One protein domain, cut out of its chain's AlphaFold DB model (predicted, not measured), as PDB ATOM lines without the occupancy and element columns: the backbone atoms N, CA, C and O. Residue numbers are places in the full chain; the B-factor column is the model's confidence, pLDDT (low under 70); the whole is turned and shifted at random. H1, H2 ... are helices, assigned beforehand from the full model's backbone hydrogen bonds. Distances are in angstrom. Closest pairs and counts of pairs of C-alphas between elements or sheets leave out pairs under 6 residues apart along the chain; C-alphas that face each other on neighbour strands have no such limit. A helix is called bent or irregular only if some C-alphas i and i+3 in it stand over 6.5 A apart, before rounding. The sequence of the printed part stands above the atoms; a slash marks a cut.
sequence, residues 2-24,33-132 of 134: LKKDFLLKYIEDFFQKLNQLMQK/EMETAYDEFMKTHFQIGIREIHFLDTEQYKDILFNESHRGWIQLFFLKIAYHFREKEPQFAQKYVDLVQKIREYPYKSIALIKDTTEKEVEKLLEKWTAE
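Overview. This is residues 2 to 24 and 33 to 132 of the 134 residues of an uncharacterized protein of Bergeyella zoohelcum (UniProt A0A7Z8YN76). The longest helix, H1, packs slantwise through its residues 15 to 22 on H5, the middle helix of the model, and its first residues reach toward one end of the long axis. H5 and H6 lie side by side as a helical hairpin, H7 crosses H5 at a slant on one side of it, and H2 with the short H3 lies on the opposite side. The printed part has 123 residues with seven named helices, H1 to H7 in chain order, and no named strand: the class is all helix. It is compact, with a radius of gyration of the C-alphas of 14.2 A, and only just elongated, spanning 47 by 31 by 28 A.

Along the chain. H1, residues 2 to 23, begins at C-alpha 2 (-46.890, 39.069, 33.123) and is 31.8 A long. H5, residues 68 to 85, is 26.7 A long and irregular: C-alphas 69 and 72 are 8.1 A apart. H6, residues 90 to 104, measures 20.7 A, and H2, residues 33 to 46, 19.5 A. H3, residues 50 to 55, is irregular too, with C-alphas 51 and 54 also 8.1 A apart; H4 is residues 62 to 65. H7, residues 117 to 131, is 21.3 A long and ends at C-alpha 131 (-31.966, 10.752, -2.681).

Arrangement. H1 touches H5, the hub, at a steep tilt of 43 degrees, the same way; C-alphas 19 and 73 are closest, 7.0 A. H1, H2 and H5 form an up-and-down bundle, each running against the one before. H2 is close to H1 but not clearly touching, with C-alphas 14 and 45 closest at 7.8 A. The hairpin of H5 and H6 has a shallow tilt of 9 degrees, opposite ways, with Ala 82 and Ala 93 closest at 4.1 A between C-alphas. H7 touches residues 72 to 79 of H5 at a steep tilt of 40 degrees; the C-alphas of Gly 72 and Glu 119 are closest, 5.4 A. H3 touches H2, closest C-alphas 39 and 50 at 4.9 A, and H6, closest 53 and 95 at 7.3 A. H4 is close to H5 but not clearly touching, C-alphas 65 and 74 being closest at 6.6 A. Every O i to N i+4 pair is within hydrogen-bond range in H1, H2 and H7, against 12 of 14 in H5, 9 of 11 in H6 and 0 of 2 in H3, where 1 of 3 O i to N i+3 pairs is within range; H4, with 4 residues, is too short for any O i to N i+4 pair.

Size, cuts and confidence. The farthest C-alphas, Leu 2 and Glu 132, are 49.3 A apart. Residues 25 to 32 are not printed, and C-alphas 24 and 33 are 11.5 A apart across that cut. The link from H6 to H7, residues 105 to 116, is long. Mean pLDDT of the printed part is 86.8; residues 2 to 4, 24, 110 to 117 and 132 are under 70.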
ATOM      1  N   LEU A   2     -46.306  38.639  34.418       59.84
ATOM      2  CA  LEU A   2     -46.890  39.069  33.123       59.84
ATOM      3  C   LEU A   2     -46.091  38.779  31.825       59.84
ATOM      4  O   LEU A   2     -46.689  38.429  30.813       59.84
ATOM      5  N   LYS A   3     -44.756  38.915  31.814       64.50
ATOM      6  CA  LYS A   3     -43.946  38.716  30.589       64.50
ATOM      7  C   LYS A   3     -43.868  37.255  30.129       64.50
ATOM      8  O   LYS A   3     -43.761  37.005  28.935       64.50
ATOM      9  N   LYS A   4     -43.902  36.305  31.069       68.38
ATOM     10  CA  LYS A   4     -43.792  34.872  30.760       68.38
ATOM     11  C   LYS A   4     -45.105  34.339  30.186       68.38
ATOM     12  O   LYS A   4     -45.077  33.611  29.202       68.38
ATOM     13  N   ASP A   5     -46.227  34.776  30.751       74.69
ATOM     14  CA  ASP A   5     -47.568  34.387  30.297       74.69
ATOM     15  C   ASP A   5     -47.883  34.982  28.916       74.69
ATOM     16  O   ASP A   5     -48.462  34.318  28.062       74.69
ATOM     17  N   PHE A   6     -47.423  36.214  28.660       79.25
ATOM     18  CA  PHE A   6     -47.518  36.837  27.341       79.25
ATOM     19  C   PHE A   6     -46.717  36.078  26.274       79.25
ATOM     20  O   PHE A   6     -47.236  35.819  25.191       79.25
ATOM     21  N   LEU A   7     -45.469  35.701  26.579       80.81
ATOM     22  CA  LEU A   7     -44.623  34.948  25.652       80.81
ATOM     23  C   LEU A   7     -45.213  33.565  25.347       80.81
ATOM     24  O   LEU A   7     -45.245  33.165  24.189       80.81
ATOM     25  N   LEU A   8     -45.714  32.862  26.368       83.50
ATOM     26  CA  LEU A   8     -46.360  31.561  26.193       83.50
ATOM     27  C   LEU A   8     -47.568  31.668  25.254       83.50
ATOM     28  O   LEU A   8     -47.641  30.938  24.271       83.50
ATOM     29  N   LYS A   9     -48.457  32.638  25.507       86.56
ATOM     30  CA  LYS A   9     -49.639  32.869  24.673       86.56
ATOM     31  C   LYS A   9     -49.270  33.201  23.228       86.56
ATOM     32  O   LYS A   9     -49.878  32.684  22.301       86.56
ATOM     33  N   TYR A  10     -48.256  34.042  23.027       87.81
ATOM     34  CA  TYR A  10     -47.773  34.361  21.686       87.81
ATOM     35  C   TYR A  10     -47.256  33.119  20.945       87.81
ATOM     36  O   TYR A  10     -47.548  32.948  19.764       87.81
ATOM     37  N   ILE A  11     -46.511  32.246  21.631       87.88
ATOM     38  CA  ILE A  11     -45.994  30.997  21.059       87.88
ATOM     39  C   ILE A  11     -47.145  30.047  20.693       87.88
ATOM     40  O   ILE A  11     -47.136  29.470  19.607       87.88
ATOM     41  N   GLU A  12     -48.152  29.910  21.555       88.06
ATOM     42  CA  GLU A  12     -49.349  29.106  21.273       88.06
ATOM     43  C   GLU A  12     -50.115  29.643  20.053       88.06
ATOM     44  O   GLU A  12     -50.390  28.889  19.116       88.06
ATOM     45  N   ASP A  13     -50.375  30.954  20.011       90.69
ATOM     46  CA  ASP A  13     -51.046  31.616  18.887       90.69
ATOM     47  C   ASP A  13     -50.248  31.457  17.579       90.69
ATOM     48  O   ASP A  13     -50.826  31.248  16.507       90.69
ATOM     49  N   PHE A  14     -48.914  31.540  17.647       93.38
ATOM     50  CA  PHE A  14     -48.024  31.302  16.510       93.38
ATOM     51  C   PHE A  14     -48.207  29.882  15.965       93.38
ATOM     52  O   PHE A  14     -48.452  29.706  14.769       93.38
ATOM     53  N   PHE A  15     -48.124  28.865  16.825       91.38
ATOM     54  CA  PHE A  15     -48.190  27.472  16.385       91.38
ATOM     55  C   PHE A  15     -49.582  27.063  15.921       91.38
ATOM     56  O   PHE A  15     -49.703  26.267  14.989       91.38
ATOM     57  N   GLN A  16     -50.632  27.662  16.480       90.56
ATOM     58  CA  GLN A  16     -51.985  27.500  15.964       90.56
ATOM     59  C   GLN A  16     -52.104  28.027  14.526       90.56
ATOM     60  O   GLN A  16     -52.646  27.335  13.663       90.56
ATOM     61  N   LYS A  17     -51.570  29.222  14.246       92.31
ATOM     62  CA  LYS A  17     -51.570  29.805  12.893       92.31
ATOM     63  C   LYS A  17     -50.710  29.005  11.922       92.31
ATOM     64  O   LYS A  17     -51.124  28.789  10.786       92.31
ATOM     65  N   LEU A  18     -49.546  28.537  12.373       91.94
ATOM     66  CA  LEU A  18     -48.682  27.675  11.576       91.94
ATOM     67  C   LEU A  18     -49.408  26.385  11.198       91.94
ATOM     68  O   LEU A  18     -49.476  26.038  10.027       91.94
ATOM     69  N   ASN A  19     -50.024  25.710  12.167       88.38
ATOM     70  CA  ASN A  19     -50.788  24.496  11.913       88.38
ATOM     71  C   ASN A  19     -51.928  24.744  10.905       88.38
ATOM     72  O   ASN A  19     -52.072  23.999   9.942       88.38
ATOM     73  N   GLN A  20     -52.680  25.840  11.048       87.50
ATOM     74  CA  GLN A  20     -53.717  26.221  10.078       87.50
ATOM     75  C   GLN A  20     -53.161  26.436   8.666       87.50
ATOM     76  O   GLN A  20     -53.777  26.002   7.695       87.50
ATOM     77  N   LEU A  21     -52.006  27.094   8.541       88.12
ATOM     78  CA  LEU A  21     -51.338  27.297   7.258       88.12
ATOM     79  C   LEU A  21     -50.923  25.965   6.622       88.12
ATOM     80  O   LEU A  21     -51.087  25.786   5.421       88.12
ATOM     81  N   MET A  22     -50.445  25.021   7.432       85.31
ATOM     82  CA  MET A  22     -49.965  23.715   6.976       85.31
ATOM     83  C   MET A  22     -51.085  22.698   6.699       85.31
ATOM     84  O   MET A  22     -50.873  21.751   5.943       85.31
ATOM     85  N   GLN A  23     -52.259  22.874   7.314       77.75
ATOM     86  CA  GLN A  23     -53.445  22.034   7.111       77.75
ATOM     87  C   GLN A  23     -54.314  22.475   5.934       77.75
ATOM     88  O   GLN A  23     -55.113  21.673   5.450       77.75
ATOM     89  N   LYS A  24     -54.192  23.723   5.458       69.31
ATOM     90  CA  LYS A  24     -54.852  24.137   4.214       69.31
ATOM     91  C   LYS A  24     -54.342  23.237   3.090       69.31
ATOM     92  O   LYS A  24     -53.157  23.245   2.776       69.31
ATOM     93  N   GLU A  33     -50.393  31.473  -4.793       83.69
ATOM     94  CA  GLU A  33     -51.112  31.802  -3.555       83.69
ATOM     95  C   GLU A  33     -50.418  31.185  -2.337       83.69
ATOM     96  O   GLU A  33     -50.380  31.788  -1.266       83.69
ATOM     97  N   MET A  34     -49.809  30.010  -2.515       83.69
ATOM     98  CA  MET A  34     -49.018  29.352  -1.479       83.69
ATOM     99  C   MET A  34     -47.735  30.130  -1.164       83.69
ATOM    100  O   MET A  34     -47.437  30.359   0.006       83.69
ATOM    101  N   GLU A  35     -47.010  30.580  -2.194       88.56
ATOM    102  CA  GLU A  35     -45.828  31.436  -2.017       88.56
ATOM    103  C   GLU A  35     -46.192  32.726  -1.264       88.56
ATOM    104  O   GLU A  35     -45.522  33.086  -0.297       88.56
ATOM    105  N   THR A  36     -47.306  33.362  -1.643       91.38
ATOM    106  CA  THR A  36     -47.810  34.572  -0.974       91.38
ATOM    107  C   THR A  36     -48.140  34.311   0.498       91.38
ATOM    108  O   THR A  36     -47.716  35.069   1.366       91.38
ATOM    109  N   ALA A  37     -48.831  33.209   0.810       91.31
ATOM    110  CA  ALA A  37     -49.176  32.863   2.188       91.31
ATOM    111  C   ALA A  37     -47.935  32.582   3.058       91.31
ATOM    112  O   ALA A  37     -47.897  32.968   4.228       91.31
ATOM    113  N   TYR A  38     -46.909  31.935   2.500       92.69
ATOM    114  CA  TYR A  38     -45.638  31.728   3.200       92.69
ATOM    115  C   TYR A  38     -44.894  33.044   3.429       92.69
ATOM    116  O   TYR A  38     -44.373  33.262   4.522       92.69
ATOM    117  N   ASP A  39     -44.872  33.930   2.433       94.94
ATOM    118  CA  ASP A  39     -44.244  35.248   2.539       94.94
ATOM    119  C   ASP A  39     -44.909  36.122   3.602       94.94
ATOM    120  O   ASP A  39     -44.230  36.685   4.462       94.94
ATOM    121  N   GLU A  40     -46.240  36.165   3.625       95.56
ATOM    122  CA  GLU A  40     -46.995  36.874   4.659       95.56
ATOM    123  C   GLU A  40     -46.738  36.307   6.059       95.56
ATOM    124  O   GLU A  40     -46.575  37.070   7.019       95.56
ATOM    125  N   PHE A  41     -46.656  34.978   6.188       95.25
ATOM    126  CA  PHE A  41     -46.345  34.333   7.461       95.25
ATOM    127  C   PHE A  41     -44.941  34.711   7.954       95.25
ATOM    128  O   PHE A  41     -44.779  35.114   9.110       95.25
ATOM    129  N   MET A  42     -43.940  34.649   7.068       95.75
ATOM    130  CA  MET A  42     -42.560  35.035   7.377       95.75
ATOM    131  C   MET A  42     -42.472  36.506   7.796       95.75
ATOM    132  O   MET A  42     -41.895  36.814   8.842       95.75
ATOM    133  N   LYS A  43     -43.132  37.411   7.062       96.44
ATOM    134  CA  LYS A  43     -43.136  38.850   7.374       96.44
ATOM    135  C   LYS A  43     -43.777  39.137   8.721       96.44
ATOM    136  O   LYS A  43     -43.251  39.921   9.508       96.44
ATOM    137  N   THR A  44     -44.899  38.483   9.006       94.69
ATOM    138  CA  THR A  44     -45.664  38.713  10.236       94.69
ATOM    139  C   THR A  44     -44.912  38.235  11.476       94.69
ATOM    140  O   THR A  44     -44.949  38.898  12.513       94.69
ATOM    141  N   HIS A  45     -44.242  37.084  11.391       94.38
ATOM    142  CA  HIS A  45     -43.694  36.416  12.571       94.38
ATOM    143  C   HIS A  45     -42.176  36.532  12.722       94.38
ATOM    144  O   HIS A  45     -41.688  36.532  13.850       94.38
ATOM    145  N   PHE A  46     -41.446  36.701  11.621       94.25
ATOM    146  CA  PHE A  46     -39.986  36.809  11.604       94.25
ATOM    147  C   PHE A  46     -39.479  38.147  11.055       94.25
ATOM    148  O   PHE A  46     -38.272  38.355  11.009       94.25
ATOM    149  N   GLN A  47     -40.381  39.057  10.660       95.31
ATOM    150  CA  GLN A  47     -40.045  40.384  10.121       95.31
ATOM    151  C   GLN A  47     -39.145  40.338   8.875       95.31
ATOM    152  O   GLN A  47     -38.446  41.302   8.573       95.31
ATOM    153  N   ILE A  48     -39.198  39.230   8.136       95.75
ATOM    154  CA  ILE A  48     -38.459  38.998   6.894       95.75
ATOM    155  C   ILE A  48     -39.393  38.382   5.852       95.75
ATOM    156  O   ILE A  48     -40.328  37.670   6.203       95.75
ATOM    157  N   GLY A  49     -39.155  38.628   4.569       95.81
ATOM    158  CA  GLY A  49     -39.805  37.889   3.488       95.81
ATOM    159  C   GLY A  49     -39.249  36.473   3.330       95.81
ATOM    160  O   GLY A  49     -38.180  36.135   3.844       95.81
ATOM    161  N   ILE A  50     -39.929  35.637   2.542       94.44
ATOM    162  CA  ILE A  50     -39.419  34.287   2.226       94.44
ATOM    163  C   ILE A  50     -38.050  34.353   1.532       94.44
ATOM    164  O   ILE A  50     -37.148  33.575   1.818       94.44
ATOM    165  N   ARG A  51     -37.815  35.349   0.674       93.81
ATOM    166  CA  ARG A  51     -36.529  35.497  -0.033       93.81
ATOM    167  C   ARG A  51     -35.390  35.995   0.867       93.81
ATOM    168  O   ARG A  51     -34.223  35.971   0.480       93.81
ATOM    169  N   GLU A  52     -35.711  36.393   2.090       94.38
ATOM    170  CA  GLU A  52     -34.816  37.053   3.038       94.38
ATOM    171  C   GLU A  52     -34.359  36.119   4.164       94.38
ATOM    172  O   GLU A  52     -33.841  36.578   5.174       94.38
ATOM    173  N   ILE A  53     -34.469  34.798   3.982       94.62
ATOM    174  CA  ILE A  53     -34.115  33.793   5.002       94.62
ATOM    175  C   ILE A  53     -32.699  33.943   5.588       94.62
ATOM    176  O   ILE A  53     -32.450  33.583   6.732       94.62
ATOM    177  N   HIS A  54     -31.771  34.524   4.830       92.50
ATOM    178  CA  HIS A  54     -30.405  34.809   5.270       92.50
ATOM    179  C   HIS A  54     -30.306  35.914   6.339       92.50
ATOM    180  O   HIS A  54     -29.274  36.020   6.995       92.50
ATOM    181  N   PHE A  55     -31.357  36.715   6.519       93.50
ATOM    182  CA  PHE A  55     -31.482  37.711   7.582       93.50
ATOM    183  C   PHE A  55     -32.211  37.181   8.824       93.50
ATOM    184  O   PHE A  55     -32.388  37.932   9.780       93.50
ATOM    185  N   LEU A  56     -32.638  35.912   8.841       95.56
ATOM    186  CA  LEU A  56     -33.313  35.341  10.004       95.56
ATOM    187  C   LEU A  56     -32.366  35.294  11.214       95.56
ATOM    188  O   LEU A  56     -31.426  34.498  11.255       95.56
ATOM    189  N   ASP A  57     -32.662  36.098  12.234       94.31
ATOM    190  CA  ASP A  57     -31.949  36.066  13.510       94.31
ATOM    191  C   ASP A  57     -32.424  34.876  14.360       94.31
ATOM    192  O   ASP A  57     -33.451  34.915  15.045       94.31
ATOM    193  N   THR A  58     -31.662  33.781  14.326       92.94
ATOM    194  CA  THR A  58     -32.027  32.567  15.066       92.94
ATOM    195  C   THR A  58     -31.978  32.732  16.585       92.94
ATOM    196  O   THR A  58     -32.630  31.960  17.283       92.94
ATOM    197  N   GLU A  59     -31.230  33.709  17.107       92.56
ATOM    198  CA  GLU A  59     -31.154  33.970  18.548       92.56
ATOM    199  C   GLU A  59     -32.374  34.750  19.031       92.56
ATOM    200  O   GLU A  59     -32.958  34.409  20.063       92.56
ATOM    201  N   GLN A  60     -32.806  35.749  18.255       92.38
ATOM    202  CA  GLN A  60     -34.024  36.507  18.533       92.38
ATOM    203  C   GLN A  60     -35.259  35.597  18.573       92.38
ATOM    204  O   GLN A  60     -36.115  35.751  19.445       92.38
ATOM    205  N   TYR A  61     -35.344  34.631  17.653       93.06
ATOM    206  CA  TYR A  61     -36.509  33.755  17.494       93.06
ATOM    207  C   TYR A  61     -36.327  32.351  18.085       93.06
ATOM    208  O   TYR A  61     -37.101  31.440  17.777       93.06
ATOM    209  N   LYS A  62     -35.335  32.158  18.962       92.56
ATOM    210  CA  LYS A  62     -34.968  30.832  19.483       92.56
ATOM    211  C   LYS A  62     -36.116  30.076  20.160       92.56
ATOM    212  O   LYS A  62     -36.234  28.869  19.977       92.56
ATOM    213  N   ASP A  63     -36.988  30.777  20.891       89.81
ATOM    214  CA  ASP A  63     -38.095  30.166  21.647       89.81
ATOM    215  C   ASP A  63     -39.215  29.624  20.731       89.81
ATOM    216  O   ASP A  63     -40.041  28.815  21.164       89.81
ATOM    217  N   ILE A  64     -39.221  30.050  19.462       93.00
ATOM    218  CA  ILE A  64     -40.100  29.547  18.399       93.00
ATOM    219  C   ILE A  64     -39.365  28.493  17.573       93.00
ATOM    220  O   ILE A  64     -39.835  27.363  17.460       93.00
ATOM    221  N   LEU A  65     -38.202  28.846  17.013       94.00
ATOM    222  CA  LEU A  65     -37.458  27.992  16.082       94.00
ATOM    223  C   LEU A  65     -37.026  26.673  16.729       94.00
ATOM    224  O   LEU A  65     -37.095  25.622  16.100       94.00
ATOM    225  N   PHE A  66     -36.634  26.726  18.002       92.50
ATOM    226  CA  PHE A  66     -36.189  25.573  18.776       92.50
ATOM    227  C   PHE A  66     -37.212  25.184  19.850       92.50
ATOM    228  O   PHE A  66     -36.860  24.693  20.924       92.50
ATOM    229  N   ASN A  67     -38.501  25.390  19.571       89.75
ATOM    230  CA  ASN A  67     -39.563  24.920  20.446       89.75
ATOM    231  C   ASN A  67     -39.694  23.393  20.355       89.75
ATOM    232  O   ASN A  67     -40.109  22.862  19.330       89.75
ATOM    233  N   GLU A  68     -39.361  22.684  21.433       86.62
ATOM    234  CA  GLU A  68     -39.319  21.216  21.441       86.62
ATOM    235  C   GLU A  68     -40.666  20.576  21.065       86.62
ATOM    236  O   GLU A  68     -40.705  19.677  20.227       86.62
ATOM    237  N   SER A  69     -41.771  21.084  21.619       84.19
ATOM    238  CA  SER A  69     -43.117  20.533  21.408       84.19
ATOM    239  C   SER A  69     -43.633  20.704  19.981       84.19
ATOM    240  O   SER A  69     -44.529  19.978  19.563       84.19
ATOM    241  N   HIS A  70     -43.091  21.669  19.236       86.38
ATOM    242  CA  HIS A  70     -43.601  22.047  17.919       86.38
ATOM    243  C   HIS A  70     -42.536  22.024  16.818       86.38
ATOM    244  O   HIS A  70     -42.794  22.479  15.701       86.38
ATOM    245  N   ARG A  71     -41.343  21.487  17.094       87.06
ATOM    246  CA  ARG A  71     -40.222  21.485  16.144       87.06
ATOM    247  C   ARG A  71     -40.592  20.870  14.792       87.06
ATOM    248  O   ARG A  71     -40.194  21.411  13.768       87.06
ATOM    249  N   GLY A  72     -41.417  19.818  14.779       87.19
ATOM    250  CA  GLY A  72     -41.866  19.174  13.545       87.19
ATOM    251  C   GLY A  72     -42.653  20.132  12.649       87.19
ATOM    252  O   GLY A  72     -42.451  20.142  11.441       87.19
ATOM    253  N   TRP A  73     -43.493  21.001  13.226       89.62
ATOM    254  CA  TRP A  73     -44.236  22.006  12.460       89.62
ATOM    255  C   TRP A  73     -43.320  23.069  11.855       89.62
ATOM    256  O   TRP A  73     -43.496  23.414  10.688       89.62
ATOM    257  N   ILE A  74     -42.325  23.551  12.610       92.62
ATOM    258  CA  ILE A  74     -41.323  24.493  12.084       92.62
ATOM    259  C   ILE A  74     -40.529  23.850  10.944       92.62
ATOM    260  O   ILE A  74     -40.394  24.437   9.871       92.62
ATOM    261  N   GLN A  75     -40.011  22.642  11.173       92.81
ATOM    262  CA  GLN A  75     -39.223  21.915  10.181       92.81
ATOM    263  C   GLN A  75     -40.039  21.664   8.917       92.81
ATOM    264  O   GLN A  75     -39.563  21.931   7.816       92.81
ATOM    265  N   LEU A  76     -41.288  21.215   9.064       91.62
ATOM    266  CA  LEU A  76     -42.161  20.954   7.929       91.62
ATOM    267  C   LEU A  76     -42.442  22.230   7.132       91.62
ATOM    268  O   LEU A  76     -42.394  22.199   5.905       91.62
ATOM    269  N   PHE A  77     -42.701  23.352   7.801       93.88
ATOM    270  CA  PHE A  77     -42.927  24.636   7.141       93.88
ATOM    271  C   PHE A  77     -41.733  25.064   6.282       93.88
ATOM    272  O   PHE A  77     -41.893  25.316   5.086       93.88
ATOM    273  N   PHE A  78     -40.524  25.063   6.847       95.56
ATOM    274  CA  PHE A  78     -39.320  25.420   6.097       95.56
ATOM    275  C   PHE A  78     -38.995  24.419   4.985       95.56
ATOM    276  O   PHE A  78     -38.605  24.834   3.893       95.56
ATOM    277  N   LEU A  79     -39.226  23.121   5.202       93.25
ATOM    278  CA  LEU A  79     -39.069  22.122   4.147       93.25
ATOM    279  C   LEU A  79     -40.057  22.332   3.004       93.25
ATOM    280  O   LEU A  79     -39.658  22.227   1.850       93.25
ATOM    281  N   LYS A  80     -41.324  22.668   3.272       91.62
ATOM    282  CA  LYS A  80     -42.283  22.945   2.192       91.62
ATOM    283  C   LYS A  80     -41.880  24.166   1.366       91.62
ATOM    284  O   LYS A  80     -42.064  24.137   0.149       91.62
ATOM    285  N   ILE A  81     -41.280  25.186   1.984       93.06
ATOM    286  CA  ILE A  81     -40.676  26.303   1.243       93.06
ATOM    287  C   ILE A  81     -39.510  25.794   0.385       93.06
ATOM    288  O   ILE A  81     -39.505  26.025  -0.822       93.06
ATOM    289  N   ALA A  82     -38.566  25.040   0.957       93.31
ATOM    290  CA  ALA A  82     -37.438  24.483   0.203       93.31
ATOM    291  C   ALA A  82     -37.903  23.668  -1.017       93.31
ATOM    292  O   ALA A  82     -37.441  23.889  -2.133       93.31
ATOM    293  N   TYR A  83     -38.878  22.779  -0.829       90.44
ATOM    294  CA  TYR A  83     -39.449  21.962  -1.897       90.44
ATOM    295  C   TYR A  83     -40.104  22.781  -3.002       90.44
ATOM    296  O   TYR A  83     -39.939  22.456  -4.175       90.44
ATOM    297  N   HIS A  84     -40.815  23.849  -2.643       89.38
ATOM    298  CA  HIS A  84     -41.443  24.737  -3.616       89.38
ATOM    299  C   HIS A  84     -40.412  25.389  -4.551       89.38
ATOM    300  O   HIS A  84     -40.654  25.532  -5.751       89.38
ATOM    301  N   PHE A  85     -39.254  25.772  -4.010       89.94
ATOM    302  CA  PHE A  85     -38.201  26.456  -4.761       89.94
ATOM    303  C   PHE A  85     -37.119  25.532  -5.315       89.94
ATOM    304  O   PHE A  85     -36.245  26.004  -6.035       89.94
ATOM    305  N   ARG A  86     -37.179  24.231  -5.025       89.75
ATOM    306  CA  ARG A  86     -36.111  23.270  -5.323       89.75
ATOM    307  C   ARG A  86     -35.634  23.307  -6.773       89.75
ATOM    308  O   ARG A  86     -34.438  23.403  -7.014       89.75
ATOM    309  N   GLU A  87     -36.560  23.248  -7.726       87.69
ATOM    310  CA  GLU A  87     -36.227  23.207  -9.158       87.69
ATOM    311  C   GLU A  87     -35.881  24.589  -9.725       87.69
ATOM    312  O   GLU A  87     -35.097  24.702 -10.665       87.69
ATOM    313  N   LYS A  88     -36.467  25.654  -9.164       89.31
ATOM    314  CA  LYS A  88     -36.320  27.025  -9.674       89.31
ATOM    315  C   LYS A  88     -35.047  27.694  -9.158       89.31
ATOM    316  O   LYS A  88     -34.370  28.403  -9.895       89.31
ATOM    317  N   GLU A  89     -34.756  27.509  -7.873       91.38
ATOM    318  CA  GLU A  89     -33.736  28.238  -7.120       91.38
ATOM    319  C   GLU A  89     -33.075  27.306  -6.074       91.38
ATOM    320  O   GLU A  89     -33.230  27.510  -4.866       91.38
ATOM    321  N   PRO A  90     -32.315  26.277  -6.497       90.44
ATOM    322  CA  PRO A  90     -31.817  25.220  -5.606       90.44
ATOM    323  C   PRO A  90     -30.915  25.742  -4.481       90.44
ATOM    324  O   PRO A  90     -31.035  25.311  -3.338       90.44
ATOM    325  N   GLN A  91     -30.059  26.730  -4.762       90.62
ATOM    326  CA  GLN A  91     -29.198  27.346  -3.740       90.62
ATOM    327  C   GLN A  91     -30.000  28.097  -2.670       90.62
ATOM    328  O   GLN A  91     -29.595  28.164  -1.513       90.62
ATOM    329  N   PHE A  92     -31.129  28.693  -3.052       93.00
ATOM    330  CA  PHE A  92     -32.025  29.364  -2.116       93.00
ATOM    331  C   PHE A  92     -32.797  28.343  -1.281       93.00
ATOM    332  O   PHE A  92     -32.854  28.475  -0.060       93.00
ATOM    333  N   ALA A  93     -33.313  27.291  -1.918       93.56
ATOM    334  CA  ALA A  93     -33.979  26.193  -1.234       93.56
ATOM    335  C   ALA A  93     -33.054  25.486  -0.223       93.56
ATOM    336  O   ALA A  93     -33.487  25.189   0.890       93.56
ATOM    337  N   GLN A  94     -31.766  25.316  -0.550       94.38
ATOM    338  CA  GLN A  94     -30.782  24.725   0.362       94.38
ATOM    339  C   GLN A  94     -30.655  25.503   1.680       94.38
ATOM    340  O   GLN A  94     -30.567  24.886   2.735       94.38
ATOM    341  N   LYS A  95     -30.756  26.841   1.670       95.75
ATOM    342  CA  LYS A  95     -30.690  27.651   2.906       95.75
ATOM    343  C   LYS A  95     -31.781  27.280   3.913       95.75
ATOM    344  O   LYS A  95     -31.555  27.321   5.121       95.75
ATOM    345  N   TYR A  96     -32.966  26.919   3.427       96.25
ATOM    346  CA  TYR A  96     -34.051  26.435   4.277       96.25
ATOM    347  C   TYR A  96     -33.778  25.033   4.814       96.25
ATOM    348  O   TYR A  96     -34.075  24.761   5.975       96.25
ATOM    349  N   VAL A  97     -33.186  24.155   4.002       95.19
ATOM    350  CA  VAL A  97     -32.780  22.814   4.444       95.19
ATOM    351  C   VAL A  97     -31.692  22.897   5.512       95.19
ATOM    352  O   VAL A  97     -31.805  22.232   6.539       95.19
ATOM    353  N   ASP A  98     -30.703  23.773   5.343       94.88
ATOM    354  CA  ASP A  98     -29.651  24.004   6.337       94.88
ATOM    355  C   ASP A  98     -30.242  24.488   7.672       94.88
ATOM    356  O   ASP A  98     -29.861  24.018   8.746       94.88
ATOM    357  N   LEU A  99     -31.237  25.385   7.620       95.75
ATOM    358  CA  LEU A  99     -31.968  25.825   8.809       95.75
ATOM    359  C   LEU A  99     -32.727  24.669   9.477       95.75
ATOM    360  O   LEU A  99     -32.715  24.551  10.702       95.75
ATOM    361  N   VAL A 100     -33.363  23.798   8.692       95.00
ATOM    362  CA  VAL A 100     -34.058  22.606   9.201       95.00
ATOM    363  C   VAL A 100     -33.085  21.665   9.908       95.00
ATOM    364  O   VAL A 100     -33.408  21.185  10.995       95.00
ATOM    365  N   GLN A 101     -31.887  21.446   9.354       93.00
ATOM    366  CA  GLN A 101     -30.849  20.643  10.009       93.00
ATOM    367  C   GLN A 101     -30.397  21.284  11.320       93.00
ATOM    368  O   GLN A 101     -30.388  20.616  12.352       93.00
ATOM    369  N   LYS A 102     -30.161  22.604  11.334       93.75
ATOM    370  CA  LYS A 102     -29.831  23.341  12.565       93.75
ATOM    371  C   LYS A 102     -30.900  23.168  13.651       93.75
ATOM    372  O   LYS A 102     -30.566  23.023  14.823       93.75
ATOM    373  N   ILE A 103     -32.181  23.187  13.279       92.38
ATOM    374  CA  ILE A 103     -33.293  22.944  14.209       92.38
ATOM    375  C   ILE A 103     -33.275  21.494  14.690       92.38
ATOM    376  O   ILE A 103     -33.398  21.243  15.882       92.38
ATOM    377  N   ARG A 104     -33.092  20.532  13.784       88.25
ATOM    378  CA  ARG A 104     -33.069  19.102  14.107       88.25
ATOM    379  C   ARG A 104     -31.945  18.727  15.073       88.25
ATOM    380  O   ARG A 104     -32.168  17.920  15.970       88.25
ATOM    381  N   GLU A 105     -30.768  19.308  14.890       89.94
ATOM    382  CA  GLU A 105     -29.559  19.027  15.672       89.94
ATOM    383  C   GLU A 105     -29.475  19.833  16.978       89.94
ATOM    384  O   GLU A 105     -28.546  19.648  17.767       89.94
ATOM    385  N   TYR A 106     -30.438  20.726  17.234       90.12
ATOM    386  CA  TYR A 106     -30.444  21.555  18.433       90.12
ATOM    387  C   TYR A 106     -30.504  20.694  19.716       90.12
ATOM    388  O   TYR A 106     -31.276  19.733  19.781       90.12
ATOM    389  N   PRO A 107     -29.727  21.017  20.772       87.38
ATOM    390  CA  PRO A 107     -29.681  20.227  22.004       87.38
ATOM    391  C   PRO A 107     -30.935  20.445  22.872       87.38
ATOM    392  O   PRO A 107     -30.928  21.203  23.846       87.38
ATOM    393  N   TYR A 108     -32.032  19.780  22.509       83.75
ATOM    394  CA  TYR A 108     -33.302  19.803  23.239       83.75
ATOM    395  C   TYR A 108     -33.193  19.184  24.642       83.75
ATOM    396  O   TYR A 108     -32.336  18.341  24.913       83.75
ATOM    397  N   LYS A 109     -34.074  19.611  25.560       80.06
ATOM    398  CA  LYS A 109     -34.010  19.206  26.974       80.06
ATOM    399  C   LYS A 109     -34.584  17.817  27.211       80.06
ATOM    400  O   LYS A 109     -34.120  17.136  28.124       80.06
ATOM    401  N   SER A 110     -35.584  17.405  26.437       69.56
ATOM    402  CA  SER A 110     -36.117  16.049  26.499       69.56
ATOM    403  C   SER A 110     -35.853  15.296  25.189       69.56
ATOM    404  O   SER A 110     -35.933  15.822  24.082       69.56
ATOM    405  N   ILE A 111     -35.493  14.018  25.335       53.88
ATOM    406  CA  ILE A 111     -35.227  13.089  24.226       53.88
ATOM    407  C   ILE A 111     -36.542  12.449  23.745       53.88
ATOM    408  O   ILE A 111     -36.542  11.657  22.804       53.88
ATOM    409  N   ALA A 112     -37.685  12.765  24.372       54.97
ATOM    410  CA  ALA A 112     -38.977  12.260  23.935       54.97
ATOM    411  C   ALA A 112     -39.336  12.928  22.605       54.97
ATOM    412  O   ALA A 112     -40.015  13.950  22.552       54.97
ATOM    413  N   LEU A 113     -38.851  12.338  21.510       53.19
ATOM    414  CA  LEU A 113     -39.397  12.566  20.189       53.19
ATOM    415  C   LEU A 113     -40.890  12.281  20.280       53.19
ATOM    416  O   LEU A 113     -41.302  11.121  20.324       53.19
ATOM    417  N   ILE A 114     -41.697  13.338  20.314       53.97
ATOM    418  CA  ILE A 114     -43.110  13.227  19.996       53.97
ATOM    419  C   ILE A 114     -43.132  12.817  18.522       53.97
ATOM    420  O   ILE A 114     -43.039  13.653  17.629       53.97
ATOM    421  N   LYS A 115     -43.138  11.502  18.270       53.66
ATOM    422  CA  LYS A 115     -43.297  10.912  16.941       53.66
ATOM    423  C   LYS A 115     -44.738  11.138  16.500       53.66
ATOM    424  O   LYS A 115     -45.555  10.222  16.549       53.66
ATOM    425  N   ASP A 116     -45.051  12.368  16.125       64.12
ATOM    426  CA  ASP A 116     -46.312  12.702  15.479       64.12
ATOM    427  C   ASP A 116     -46.169  12.565  13.954       64.12
ATOM    428  O   ASP A 116     -45.077  12.459  13.393       64.12
ATOM    429  N   THR A 117     -47.304  12.551  13.277       68.00
ATOM    430  CA  THR A 117     -47.511  12.492  11.831       68.00
ATOM    431  C   THR A 117     -46.604  13.464  11.068       68.00
ATOM    432  O   THR A 117     -46.071  13.109  10.018       68.00
ATOM    433  N   THR A 118     -46.353  14.647  11.634       75.88
ATOM    434  CA  THR A 118     -45.490  15.688  11.064       75.88
ATOM    435  C   THR A 118     -44.021  15.262  10.972       75.88
ATOM    436  O   THR A 118     -43.381  15.538   9.964       75.88
ATOM    437  N   GLU A 119     -43.483  14.536  11.959       78.69
ATOM    438  CA  GLU A 119     -42.084  14.064  11.936       78.69
ATOM    439  C   GLU A 119     -41.857  13.051  10.802       78.69
ATOM    440  O   GLU A 119     -40.854  13.118  10.100       78.69
ATOM    441  N   LYS A 120     -42.837  12.176  10.526       81.50
ATOM    442  CA  LYS A 120     -42.767  11.260   9.371       81.50
ATOM    443  C   LYS A 120     -42.773  12.005   8.035       81.50
ATOM    444  O   LYS A 120     -42.124  11.575   7.085       81.50
ATOM    445  N   GLU A 121     -43.536  13.094   7.933       85.31
ATOM    446  CA  GLU A 121     -43.557  13.924   6.724       85.31
ATOM    447  C   GLU A 121     -42.225  14.664   6.541       85.31
ATOM    448  O   GLU A 121     -41.694  14.684   5.432       85.31
ATOM    449  N   VAL A 122     -41.651  15.188   7.628       86.06
ATOM    450  CA  VAL A 122     -40.311  15.795   7.648       86.06
ATOM    451  C   VAL A 122     -39.250  14.793   7.194       86.06
ATOM    452  O   VAL A 122     -38.491  15.101   6.278       86.06
ATOM    453  N   GLU A 123     -39.218  13.586   7.770       86.75
ATOM    454  CA  GLU A 123     -38.282  12.523   7.379       86.75
ATOM    455  C   GLU A 123     -38.403  12.198   5.887       86.75
ATOM    456  O   GLU A 123     -37.410  12.242   5.163       86.75
ATOM    457  N   LYS A 124     -39.627  11.989   5.390       86.31
ATOM    458  CA  LYS A 124     -39.886  11.696   3.974       86.31
ATOM    459  C   LYS A 124     -39.422  12.815   3.039       86.31
ATOM    460  O   LYS A 124     -38.926  12.543   1.946       86.31
ATOM    461  N   LEU A 125     -39.636  14.074   3.421       85.69
ATOM    462  CA  LEU A 125     -39.175  15.226   2.646       85.69
ATOM    463  C   LEU A 125     -37.647  15.363   2.714       85.69
ATOM    464  O   LEU A 125     -37.030  15.708   1.716       85.69
ATOM    465  N   LEU A 126     -36.995  15.043   3.825       87.69
ATOM    466  CA  LEU A 126     -35.530  15.044   3.873       87.69
ATOM    467  C   LEU A 126     -34.924  13.910   3.039       87.69
ATOM    468  O   LEU A 126     -34.000  14.153   2.272       87.69
ATOM    469  N   GLU A 127     -35.477  12.699   3.111       87.38
ATOM    470  CA  GLU A 127     -35.011  11.555   2.316       87.38
ATOM    471  C   GLU A 127     -35.075  11.849   0.817       87.38
ATOM    472  O   GLU A 127     -34.083  11.697   0.108       87.38
ATOM    473  N   LYS A 128     -36.219  12.351   0.342       84.56
ATOM    474  CA  LYS A 128     -36.398  12.780  -1.052       84.56
ATOM    475  C   LYS A 128     -35.438  13.903  -1.466       84.56
ATOM    476  O   LYS A 128     -35.055  13.965  -2.632       84.56
ATOM    477  N   TRP A 129     -35.050  14.773  -0.531       84.69
ATOM    478  CA  TRP A 129     -34.086  15.836  -0.804       84.69
ATOM    479  C   TRP A 129     -32.709  15.233  -1.090       84.69
ATOM    480  O   TRP A 129     -32.104  15.561  -2.105       84.69
ATOM    481  N   THR A 130     -32.271  14.295  -0.243       79.31
ATOM    482  CA  THR A 130     -30.961  13.629  -0.335       79.31
ATOM    483  C   THR A 130     -30.863  12.561  -1.427       79.31
ATOM    484  O   THR A 130     -29.792  12.333  -1.975       79.31
ATOM    485  N   ALA A 131     -31.967  11.886  -1.756       73.12
ATOM    486  CA  ALA A 131     -31.966  10.752  -2.681       73.12
ATOM    487  C   ALA A 131     -31.756  11.151  -4.151       73.12
ATOM    488  O   ALA A 131     -31.448  10.291  -4.967       73.12
ATOM    489  N   GLU A 132     -31.926  12.430  -4.491       57.50
ATOM    490  CA  GLU A 132     -31.795  12.939  -5.865       57.50
ATOM    491  C   GLU A 132     -30.505  13.765  -6.068       57.50
ATOM    492  O   GLU A 132     -30.342  14.398  -7.106       57.50
TER     493      GLU A 132